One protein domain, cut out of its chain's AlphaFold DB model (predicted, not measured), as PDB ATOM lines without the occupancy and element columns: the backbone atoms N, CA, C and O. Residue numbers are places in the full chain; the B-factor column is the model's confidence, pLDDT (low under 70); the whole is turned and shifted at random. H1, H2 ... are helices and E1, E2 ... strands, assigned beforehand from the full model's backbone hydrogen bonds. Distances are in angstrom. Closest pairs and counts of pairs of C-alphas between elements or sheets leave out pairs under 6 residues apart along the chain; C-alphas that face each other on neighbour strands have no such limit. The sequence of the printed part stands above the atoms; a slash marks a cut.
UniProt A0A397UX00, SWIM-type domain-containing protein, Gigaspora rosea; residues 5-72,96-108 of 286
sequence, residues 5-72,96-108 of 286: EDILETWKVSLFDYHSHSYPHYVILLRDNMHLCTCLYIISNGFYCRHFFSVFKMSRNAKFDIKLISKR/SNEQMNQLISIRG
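What this domain is: This is residues 5 to 72 and 96 to 108 of the 286 residues of the protein "SWIM-type domain-containing protein" of Gigaspora rosea (UniProt A0A397UX00). A small three-stranded sheet, E1, E2 and E3, has the short helix H2 packed on one face, and the tip of the loop between E1 and E2, residues 16 to 21, sticks out. Helices H1 and H3 lie beyond the E3 side of the sheet, H3 being only loosely attached. The printed part has 81 residues, with three named strands and then three named helices in the order E1, E2, E3, H1, H2, H3; the sheet order is E1, E2, E3, antiparallel, a meander in which each strand is the antiparallel neighbour of the one before. The class is mixed, with under half of the residues in named elements; the whole is compact, with a radius of gyration of the C-alphas of 13.3 A and spans of 42 by 36 by 26 A.

Where its parts are: E1, residues 7 to 13, is 16.7 A long from C-alpha 7 at (167.647, 253.373, 147.981). E2, residues 25 to 30, is 16.4 A long, and E3 is residues 35 to 37. H2 is residues 50 to 56, 9.7 A long, and H1 is residues 41 to 45. H3, residues 96 to 107, is 17.1 A long and ends at C-alpha 107 at (182.088, 245.203, 149.217).

How they stand to each other: The hairpin E1 and E2 has N 11 and O 27 at 2.8 A; the hairpin E2 and E3 has N 28 and O 36 at 2.9 A. H2 is on the sheet at a height of 8.3 A, over E2 and slantwise to the strands, at 43 degrees to E2 on the local plane; the closest C-alphas of E2 and H2, Val 27 and Phe 52, are 6.4 A apart. H1 and H3 are close but not clearly touching, with their closest C-alphas, Ile 43 and Arg 107, 7.5 A apart. In H1 and H2 every O i to N i+4 pair is within hydrogen-bond range; in H3, 7 of 8.

The domain as a whole: The C-alphas of Tyr 18 and Asn 97 are farthest apart, at 42.1 A. Residues 73 to 95 are not printed, with 18.4 A between C-alphas 72 and 96. The link E1 to E2 is long. The pLDDT is under 70 at residues 15 to 22, 70 and 96 to 108.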
ATOM      1  N   GLU A   5     167.360 254.420 153.389       86.31
ATOM      2  CA  GLU A   5     167.153 255.786 152.910       86.31
ATOM      3  C   GLU A   5     167.870 256.076 151.586       86.31
ATOM      4  O   GLU A   5     167.354 256.838 150.770       86.31
ATOM      5  N   ASP A   6     169.025 255.446 151.356       87.38
ATOM      6  CA  ASP A   6     169.860 255.661 150.169       87.38
ATOM      7  C   ASP A   6     169.347 254.914 148.927       87.38
ATOM      8  O   ASP A   6     169.896 255.077 147.839       87.38
ATOM      9  N   ILE A   7     168.283 254.118 149.068       91.44
ATOM     10  CA  ILE A   7     167.647 253.373 147.981       91.44
ATOM     11  C   ILE A   7     166.647 254.276 147.248       91.44
ATOM     12  O   ILE A   7     165.623 254.658 147.809       91.44
ATOM     13  N   LEU A   8     166.908 254.548 145.967       91.31
ATOM     14  CA  LEU A   8     165.954 255.211 145.071       91.31
ATOM     15  C   LEU A   8     164.884 254.234 144.575       91.31
ATOM     16  O   LEU A   8     163.693 254.526 144.617       91.31
ATOM     17  N   GLU A   9     165.307 253.067 144.083       92.94
ATOM     18  CA  GLU A   9     164.422 252.087 143.446       92.94
ATOM     19  C   GLU A   9     164.886 250.653 143.730       92.94
ATOM     20  O   GLU A   9     166.068 250.387 143.955       92.94
ATOM     21  N   THR A  10     163.961 249.693 143.686       93.25
ATOM     22  CA  THR A  10     164.269 248.258 143.762       93.25
ATOM     23  C   THR A  10     163.443 247.503 142.730       93.25
ATOM     24  O   THR A  10     162.219 247.439 142.812       93.25
ATOM     25  N   TRP A  11     164.129 246.911 141.756       93.62
ATOM     26  CA  TRP A  11     163.539 246.213 140.619       93.62
ATOM     27  C   TRP A  11     163.690 244.705 140.756       93.62
ATOM     28  O   TRP A  11     164.781 244.204 141.027       93.62
ATOM     29  N   LYS A  12     162.609 243.968 140.488       92.50
ATOM     30  CA  LYS A  12     162.618 242.507 140.355       92.50
ATOM     31  C   LYS A  12     162.746 242.129 138.880       92.50
ATOM     32  O   LYS A  12     161.792 242.252 138.118       92.50
ATOM     33  N   VAL A  13     163.919 241.650 138.480       87.81
ATOM     34  CA  VAL A  13     164.227 241.225 137.111       87.81
ATOM     35  C   VAL A  13     164.044 239.712 136.988       87.81
ATOM     36  O   VAL A  13     164.962 238.927 137.236       87.81
ATOM     37  N   SER A  14     162.844 239.301 136.583       83.31
ATOM     38  CA  SER A  14     162.586 237.948 136.077       83.31
ATOM     39  C   SER A  14     163.038 237.851 134.616       83.31
ATOM     40  O   SER A  14     162.686 238.709 133.806       83.31
ATOM     41  N   LEU A  15     163.782 236.805 134.245       65.88
ATOM     42  CA  LEU A  15     164.042 236.508 132.833       65.88
ATOM     43  C   LEU A  15     162.817 235.812 132.221       65.88
ATOM     44  O   LEU A  15     162.329 234.825 132.761       65.88
ATOM     45  N   PHE A  16     162.361 236.289 131.060       52.75
ATOM     46  CA  PHE A  16     161.308 235.664 130.241       52.75
ATOM     47  C   PHE A  16     161.812 234.406 129.493       52.75
ATOM     48  O   PHE A  16     161.535 234.207 128.313       52.75
ATOM     49  N   ASP A  17     162.598 233.563 130.163       48.44
ATOM     50  CA  ASP A  17     163.221 232.380 129.566       48.44
ATOM     51  C   ASP A  17     162.511 231.106 130.049       48.44
ATOM     52  O   ASP A  17     162.854 230.522 131.081       48.44
ATOM     53  N   TYR A  18     161.486 230.703 129.288       45.50
ATOM     54  CA  TYR A  18     160.513 229.624 129.561       45.50
ATOM     55  C   TYR A  18     161.135 228.222 129.765       45.50
ATOM     56  O   TYR A  18     160.423 227.238 129.944       45.50
ATOM     57  N   HIS A  19     162.461 228.089 129.698       45.72
ATOM     58  CA  HIS A  19     163.203 226.841 129.901       45.72
ATOM     59  C   HIS A  19     164.229 226.908 131.044       45.72
ATOM     60  O   HIS A  19     165.048 225.999 131.182       45.72
ATOM     61  N   SER A  20     164.194 227.946 131.884       46.38
ATOM     62  CA  SER A  20     165.065 228.038 133.058       46.38
ATOM     63  C   SER A  20     164.281 228.322 134.337       46.38
ATOM     64  O   SER A  20     163.484 229.254 134.401       46.38
ATOM     65  N   HIS A  21     164.584 227.582 135.406       50.09
ATOM     66  CA  HIS A  21     164.206 227.948 136.776       50.09
ATOM     67  C   HIS A  21     165.106 229.087 137.299       50.09
ATOM     68  O   HIS A  21     165.670 229.009 138.389       50.09
ATOM     69  N   SER A  22     165.311 230.132 136.490       64.31
ATOM     70  CA  SER A  22     166.125 231.286 136.864       64.31
ATOM     71  C   SER A  22     165.404 232.069 137.955       64.31
ATOM     72  O   SER A  22     164.393 232.728 137.709       64.31
ATOM     73  N   TYR A  23     165.932 231.987 139.178       73.81
ATOM     74  CA  TYR A  23     165.488 232.830 140.282       73.81
ATOM     75  C   TYR A  23     165.561 234.311 139.868       73.81
ATOM     76  O   TYR A  23     166.544 234.722 139.247       73.81
ATOM     77  N   PRO A  24     164.543 235.125 140.198       84.62
ATOM     78  CA  PRO A  24     164.520 236.527 139.813       84.62
ATOM     79  C   PRO A  24     165.655 237.278 140.510       84.62
ATOM     80  O   PRO A  24     165.798 237.218 141.734       84.62
ATOM     81  N   HIS A  25     166.442 238.018 139.734       87.81
ATOM     82  CA  HIS A  25     167.480 238.877 140.287       87.81
ATOM     83  C   HIS A  25     166.888 240.215 140.709       87.81
ATOM     84  O   HIS A  25     166.044 240.774 140.012       87.81
ATOM     85  N   TYR A  26     167.350 240.753 141.835       90.69
ATOM     86  CA  TYR A  26     166.956 242.087 142.277       90.69
ATOM     87  C   TYR A  26     168.056 243.083 141.926       90.69
ATOM     88  O   TYR A  26     169.242 242.775 142.082       90.69
ATOM     89  N   VAL A  27     167.651 244.252 141.434       90.94
ATOM     90  CA  VAL A  27     168.528 245.390 141.149       90.94
ATOM     91  C   VAL A  27     168.069 246.565 142.002       90.94
ATOM     92  O   VAL A  27     166.940 247.028 141.862       90.94
ATOM     93  N   ILE A  28     168.939 247.029 142.890       91.69
ATOM     94  CA  ILE A  28     168.723 248.193 143.753       91.69
ATOM     95  C   ILE A  28     169.475 249.368 143.127       91.69
ATOM     96  O   ILE A  28     170.640 249.201 142.765       91.69
ATOM     97  N   LEU A  29     168.825 250.523 142.993       91.75
ATOM     98  CA  LEU A  29     169.452 251.781 142.570       91.75
ATOM     99  C   LEU A  29     169.628 252.693 143.784       91.75
ATOM    100  O   LEU A  29     168.725 252.774 144.621       91.75
ATOM    101  N   LEU A  30     170.771 253.371 143.871       89.50
ATOM    102  CA  LEU A  30     171.171 254.181 145.020       89.50
ATOM    103  C   LEU A  30     171.261 255.677 144.661       89.50
ATOM    104  O   LEU A  30     171.437 256.034 143.495       89.50
ATOM    105  N   ARG A  31     171.111 256.564 145.658       86.31
ATOM    106  CA  ARG A  31     171.126 258.038 145.484       86.31
ATOM    107  C   ARG A  31     172.416 258.571 144.854       86.31
ATOM    108  O   ARG A  31     172.376 259.523 144.083       86.31
ATOM    109  N   ASP A  32     173.538 257.941 145.184       83.00
ATOM    110  CA  ASP A  32     174.884 258.195 144.648       83.00
ATOM    111  C   ASP A  32     175.051 257.758 143.176       83.00
ATOM    112  O   ASP A  32     176.130 257.885 142.598       83.00
ATOM    113  N   ASN A  33     173.966 257.310 142.532       82.81
ATOM    114  CA  ASN A  33     173.898 256.763 141.178       82.81
ATOM    115  C   ASN A  33     174.539 255.369 141.025       82.81
ATOM    116  O   ASN A  33     174.586 254.837 139.912       82.81
ATOM    117  N   MET A  34     174.991 254.741 142.117       84.00
ATOM    118  CA  MET A  34     175.421 253.347 142.108       84.00
ATOM    119  C   MET A  34     174.226 252.387 142.019       84.00
ATOM    120  O   MET A  34     173.053 252.752 142.140       84.00
ATOM    121  N   HIS A  35     174.527 251.108 141.800       86.81
ATOM    122  CA  HIS A  35     173.530 250.046 141.810       86.81
ATOM    123  C   HIS A  35     174.100 248.750 142.389       86.81
ATOM    124  O   HIS A  35     175.302 248.489 142.323       86.81
ATOM    125  N   LEU A  36     173.210 247.892 142.880       88.12
ATOM    126  CA  LEU A  36     173.528 246.546 143.348       88.12
ATOM    127  C   LEU A  36     172.658 245.533 142.612       88.12
ATOM    128  O   LEU A  36     171.446 245.701 142.551       88.12
ATOM    129  N   CYS A  37     173.254 244.462 142.089       88.12
ATOM    130  CA  CYS A  37     172.524 243.311 141.551       88.12
ATOM    131  C   CYS A  37     172.767 242.089 142.433       88.12
ATOM    132  O   CYS A  37     173.925 241.767 142.693       88.12
ATOM    133  N   THR A  38     171.730 241.316 142.775       88.50
ATOM    134  CA  THR A  38     171.907 240.022 143.480       88.50
ATOM    135  C   THR A  38     172.676 238.975 142.664       88.50
ATOM    136  O   THR A  38     173.059 237.937 143.185       88.50
ATOM    137  N   CYS A  39     172.926 239.246 141.383       86.62
ATOM    138  CA  CYS A  39     173.820 238.482 140.519       86.62
ATOM    139  C   CYS A  39     175.321 238.771 140.735       86.62
ATOM    140  O   CYS A  39     176.147 238.093 140.135       86.62
ATOM    141  N   LEU A  40     175.678 239.802 141.516       83.00
ATOM    142  CA  LEU A  40     177.048 240.188 141.906       83.00
ATOM    143  C   LEU A  40     178.062 240.354 140.746       83.00
ATOM    144  O   LEU A  40     179.277 240.350 140.959       83.00
ATOM    145  N   TYR A  41     177.586 240.529 139.509       80.88
ATOM    146  CA  TYR A  41     178.435 240.546 138.310       80.88
ATOM    147  C   TYR A  41     179.422 241.722 138.304       80.88
ATOM    148  O   TYR A  41     180.594 241.528 138.005       80.88
ATOM    149  N   ILE A  42     178.991 242.916 138.728       77.69
ATOM    150  CA  ILE A  42     179.877 244.085 138.834       77.69
ATOM    151  C   ILE A  42     180.983 243.880 139.878       77.69
ATOM    152  O   ILE A  42     182.130 244.238 139.635       77.69
ATOM    153  N   ILE A  43     180.684 243.201 140.990       70.12
ATOM    154  CA  ILE A  43     181.661 242.916 142.053       70.12
ATOM    155  C   ILE A  43     182.726 241.912 141.583       70.12
ATOM    156  O   ILE A  43     183.890 242.039 141.965       70.12
ATOM    157  N   SER A  44     182.321 240.935 140.764       70.38
ATOM    158  CA  SER A  44     183.137 239.794 140.314       70.38
ATOM    159  C   SER A  44     183.833 239.987 138.962       70.38
ATOM    160  O   SER A  44     184.851 239.348 138.722       70.38
ATOM    161  N   ASN A  45     183.300 240.838 138.080       73.00
ATOM    162  CA  ASN A  45     183.800 241.049 136.714       73.00
ATOM    163  C   ASN A  45     184.099 242.527 136.391       73.00
ATOM    164  O   ASN A  45     184.630 242.802 135.322       73.00
ATOM    165  N   GLY A  46     183.746 243.484 137.260       71.69
ATOM    166  CA  GLY A  46     183.962 244.921 137.023       71.69
ATOM    167  C   GLY A  46     182.992 245.579 136.030       71.69
ATOM    168  O   GLY A  46     183.127 246.766 135.753       71.69
ATOM    169  N   PHE A  47     182.004 244.845 135.506       78.19
ATOM    170  CA  PHE A  47     181.061 245.335 134.494       78.19
ATOM    171  C   PHE A  47     179.597 245.215 134.934       78.19
ATOM    172  O   PHE A  47     179.220 244.334 135.709       78.19
ATOM    173  N   TYR A  48     178.747 246.080 134.383       83.94
ATOM    174  CA  TYR A  48     177.298 246.030 134.565       83.94
ATOM    175  C   TYR A  48     176.700 244.707 134.060       83.94
ATOM    176  O   TYR A  48     177.070 244.178 133.011       83.94
ATOM    177  N   CYS A  49     175.736 244.168 134.805       87.44
ATOM    178  CA  CYS A  49     175.047 242.927 134.448       87.44
ATOM    179  C   CYS A  49     173.918 243.135 133.427       87.44
ATOM    180  O   CYS A  49     173.315 244.205 133.344       87.44
ATOM    181  N   ARG A  50     173.516 242.051 132.744       87.00
ATOM    182  CA  ARG A  50     172.298 242.025 131.908       87.00
ATOM    183  C   ARG A  50     171.051 242.497 132.674       87.00
ATOM    184  O   ARG A  50     170.212 243.162 132.083       87.00
ATOM    185  N   HIS A  51     170.942 242.193 133.970       89.56
ATOM    186  CA  HIS A  51     169.799 242.603 134.797       89.56
ATOM    187  C   HIS A  51     169.751 244.119 135.015       89.56
ATOM    188  O   HIS A  51     168.682 244.711 134.899       89.56
ATOM    189  N   PHE A  52     170.904 244.758 135.237       90.19
ATOM    190  CA  PHE A  52     171.010 246.214 135.270       90.19
ATOM    191  C   PHE A  52     170.635 246.802 133.911       90.19
ATOM    192  O   PHE A  52     169.811 247.701 133.869       90.19
ATOM    193  N   PHE A  53     171.132 246.259 132.795       89.50
ATOM    194  CA  PHE A  53     170.747 246.753 131.466       89.50
ATOM    195  C   PHE A  53     169.252 246.574 131.137       89.50
ATOM    196  O   PHE A  53     168.720 247.346 130.340       89.50
ATOM    197  N   SER A  54     168.551 245.612 131.747       90.12
ATOM    198  CA  SER A  54     167.081 245.541 131.683       90.12
ATOM    199  C   SER A  54     166.411 246.694 132.441       90.12
ATOM    200  O   SER A  54     165.423 247.239 131.959       90.12
ATOM    201  N   VAL A  55     166.951 247.082 133.600       90.50
ATOM    202  CA  VAL A  55     166.439 248.184 134.438       90.50
ATOM    203  C   VAL A  55     166.802 249.554 133.867       90.50
ATOM    204  O   VAL A  55     165.957 250.438 133.831       90.50
ATOM    205  N   PHE A  56     168.011 249.715 133.332       91.12
ATOM    206  CA  PHE A  56     168.503 250.924 132.665       91.12
ATOM    207  C   PHE A  56     167.655 251.334 131.450       91.12
ATOM    208  O   PHE A  56     167.587 252.502 131.095       91.12
ATOM    209  N   LYS A  57     166.954 250.378 130.826       88.38
ATOM    210  CA  LYS A  57     165.994 250.637 129.741       88.38
ATOM    211  C   LYS A  57     164.601 251.075 130.214       88.38
ATOM    212  O   LYS A  57     163.752 251.336 129.369       88.38
ATOM    213  N   MET A  58     164.344 251.086 131.523       89.62
ATOM    214  CA  MET A  58     163.003 251.237 132.106       89.62
ATOM    215  C   MET A  58     162.936 252.312 133.203       89.62
ATOM    216  O   MET A  58     161.936 253.014 133.324       89.62
ATOM    217  N   SER A  59     164.002 252.449 133.990       90.81
ATOM    218  CA  SER A  59     164.164 253.459 135.034       90.81
ATOM    219  C   SER A  59     164.778 254.743 134.475       90.81
ATOM    220  O   SER A  59     165.715 254.694 133.683       90.81
ATOM    221  N   ARG A  60     164.299 255.897 134.956       89.44
ATOM    222  CA  ARG A  60     164.938 257.208 134.729       89.44
ATOM    223  C   ARG A  60     166.051 257.517 135.739       89.44
ATOM    224  O   ARG A  60     166.832 258.432 135.513       89.44
ATOM    225  N   ASN A  61     166.112 256.766 136.840       88.12
ATOM    226  CA  ASN A  61     167.095 256.930 137.911       88.12
ATOM    227  C   ASN A  61     168.341 256.047 137.713       88.12
ATOM    228  O   ASN A  61     169.377 256.288 138.328       88.12
ATOM    229  N   ALA A  62     168.272 255.037 136.842       88.94
ATOM    230  CA  ALA A  62     169.417 254.207 136.491       88.94
ATOM    231  C   ALA A  62     170.398 254.984 135.599       88.94
ATOM    232  O   ALA A  62     170.104 255.253 134.436       88.94
ATOM    233  N   LYS A  63     171.589 255.297 136.121       85.88
ATOM    234  CA  LYS A  63     172.680 255.924 135.360       85.88
ATOM    235  C   LYS A  63     173.822 254.937 135.116       85.88
ATOM    236  O   LYS A  63     174.041 254.006 135.886       85.88
ATOM    237  N   PHE A  64     174.537 255.140 134.017       81.25
ATOM    238  CA  PHE A  64     175.648 254.307 133.565       81.25
ATOM    239  C   PHE A  64     176.869 255.205 133.367       81.25
ATOM    240  O   PHE A  64     176.776 256.186 132.631       81.25
ATOM    241  N   ASP A  65     177.994 254.886 134.010       76.81
ATOM    242  CA  ASP A  65     179.233 255.634 133.802       76.81
ATOM    243  C   ASP A  65     179.950 255.125 132.546       76.81
ATOM    244  O   ASP A  65     180.375 253.969 132.456       76.81
ATOM    245  N   ILE A  66     180.100 256.020 131.570       78.81
ATOM    246  CA  ILE A  66     180.768 255.758 130.297       78.81
ATOM    247  C   ILE A  66     182.268 255.440 130.465       78.81
ATOM    248  O   ILE A  66     182.827 254.712 129.643       78.81
ATOM    249  N   LYS A  67     182.902 255.859 131.575       72.06
ATOM    250  CA  LYS A  67     184.282 255.485 131.946       72.06
ATOM    251  C   LYS A  67     184.469 253.963 132.073       72.06
ATOM    252  O   LYS A  67     185.575 253.468 131.865       72.06
ATOM    253  N   LEU A  68     183.403 253.206 132.369       72.44
ATOM    254  CA  LEU A  68     183.439 251.737 132.459       72.44
ATOM    255  C   LEU A  68     183.414 251.035 131.085       72.44
ATOM    256  O   LEU A  68     183.631 249.823 131.010       72.44
ATOM    257  N   ILE A  69     183.224 251.762 129.976       74.88
ATOM    258  CA  ILE A  69     183.500 251.241 128.630       74.88
ATOM    259  C   ILE A  69     185.007 251.356 128.361       74.88
ATOM    260  O   ILE A  69     185.559 252.442 128.190       74.88
ATOM    261  N   SER A  70     185.685 250.206 128.293       68.06
ATOM    262  CA  SER A  70     187.125 250.134 128.004       68.06
ATOM    263  C   SER A  70     187.472 250.835 126.683       68.06
ATOM    264  O   SER A  70     186.855 250.547 125.658       68.06
ATOM    265  N   LYS A  71     188.512 251.686 126.691       70.94
ATOM    266  CA  LYS A  71     188.891 252.576 125.571       70.94
ATOM    267  C   LYS A  71     188.976 251.905 124.185       70.94
ATOM    268  O   LYS A  71     188.727 252.559 123.183       70.94
ATOM    269  N   ARG A  72     189.252 250.597 124.119       74.38
ATOM    270  CA  ARG A  72     189.291 249.798 122.874       74.38
ATOM    271  C   ARG A  72     187.954 249.655 122.121       74.38
ATOM    272  O   ARG A  72     187.942 249.028 121.068       74.38
ATOM    273  N   SER A  96     188.866 259.092 139.899       48.66
ATOM    274  CA  SER A  96     188.690 257.688 139.532       48.66
ATOM    275  C   SER A  96     189.084 256.734 140.668       48.66
ATOM    276  O   SER A  96     188.507 255.645 140.764       48.66
ATOM    277  N   ASN A  97     189.971 257.145 141.584       46.00
ATOM    278  CA  ASN A  97     190.214 256.420 142.833       46.00
ATOM    279  C   ASN A  97     188.972 256.405 143.731       46.00
ATOM    280  O   ASN A  97     188.682 255.382 144.346       46.00
ATOM    281  N   GLU A  98     188.208 257.497 143.802       48.12
ATOM    282  CA  GLU A  98     187.020 257.580 144.652       48.12
ATOM    283  C   GLU A  98     185.886 256.693 144.126       48.12
ATOM    284  O   GLU A  98     185.293 255.944 144.900       48.12
ATOM    285  N   GLN A  99     185.670 256.640 142.807       49.00
ATOM    286  CA  GLN A  99     184.730 255.689 142.189       49.00
ATOM    287  C   GLN A  99     185.123 254.222 142.475       49.00
ATOM    288  O   GLN A  99     184.275 253.381 142.790       49.00
ATOM    289  N   MET A 100     186.422 253.906 142.433       45.16
ATOM    290  CA  MET A 100     186.939 252.584 142.810       45.16
ATOM    291  C   MET A 100     186.777 252.310 144.316       45.16
ATOM    292  O   MET A 100     186.399 251.203 144.703       45.16
ATOM    293  N   ASN A 101     186.977 253.318 145.167       48.25
ATOM    294  CA  ASN A 101     186.769 253.233 146.613       48.25
ATOM    295  C   ASN A 101     185.285 253.091 146.983       48.25
ATOM    296  O   ASN A 101     184.967 252.378 147.931       48.25
ATOM    297  N   GLN A 102     184.358 253.663 146.213       51.72
ATOM    298  CA  GLN A 102     182.912 253.452 146.362       51.72
ATOM    299  C   GLN A 102     182.514 252.007 145.999       51.72
ATOM    300  O   GLN A 102     181.786 251.357 146.753       51.72
ATOM    301  N   LEU A 103     183.088 251.432 144.931       48.81
ATOM    302  CA  LEU A 103     182.952 249.999 144.619       48.81
ATOM    303  C   LEU A 103     183.563 249.085 145.704       48.81
ATOM    304  O   LEU A 103     183.082 247.969 145.914       48.81
ATOM    305  N   ILE A 104     184.594 249.544 146.419       50.22
ATOM    306  CA  ILE A 104     185.151 248.860 147.599       50.22
ATOM    307  C   ILE A 104     184.242 249.047 148.828       50.22
ATOM    308  O   ILE A 104     184.011 248.085 149.556       50.22
ATOM    309  N   SER A 105     183.630 250.216 149.017       51.41
ATOM    310  CA  SER A 105     182.648 250.479 150.080       51.41
ATOM    311  C   SER A 105     181.415 249.570 149.958       51.41
ATOM    312  O   SER A 105     180.972 248.982 150.948       51.41
ATOM    313  N   ILE A 106     180.938 249.323 148.728       54.00
ATOM    314  CA  ILE A 106     179.911 248.309 148.419       54.00
ATOM    315  C   ILE A 106     180.307 246.907 148.909       54.00
ATOM    316  O   ILE A 106     179.456 246.171 149.413       54.00
ATOM    317  N   ARG A 107     181.582 246.515 148.765       50.62
ATOM    318  CA  ARG A 107     182.088 245.203 149.217       50.62
ATOM    319  C   ARG A 107     182.146 245.083 150.744       50.62
ATOM    320  O   ARG A 107     182.239 243.965 151.248       50.62
ATOM    321  N   GLY A 108     182.090 246.205 151.465       50.06
ATOM    322  CA  GLY A 108     182.401 246.272 152.890       50.06
ATOM    323  C   GLY A 108     183.884 245.987 153.179       50.06
ATOM    324  O   GLY A 108     184.672 245.766 152.256       50.06
TER     325      GLY A 108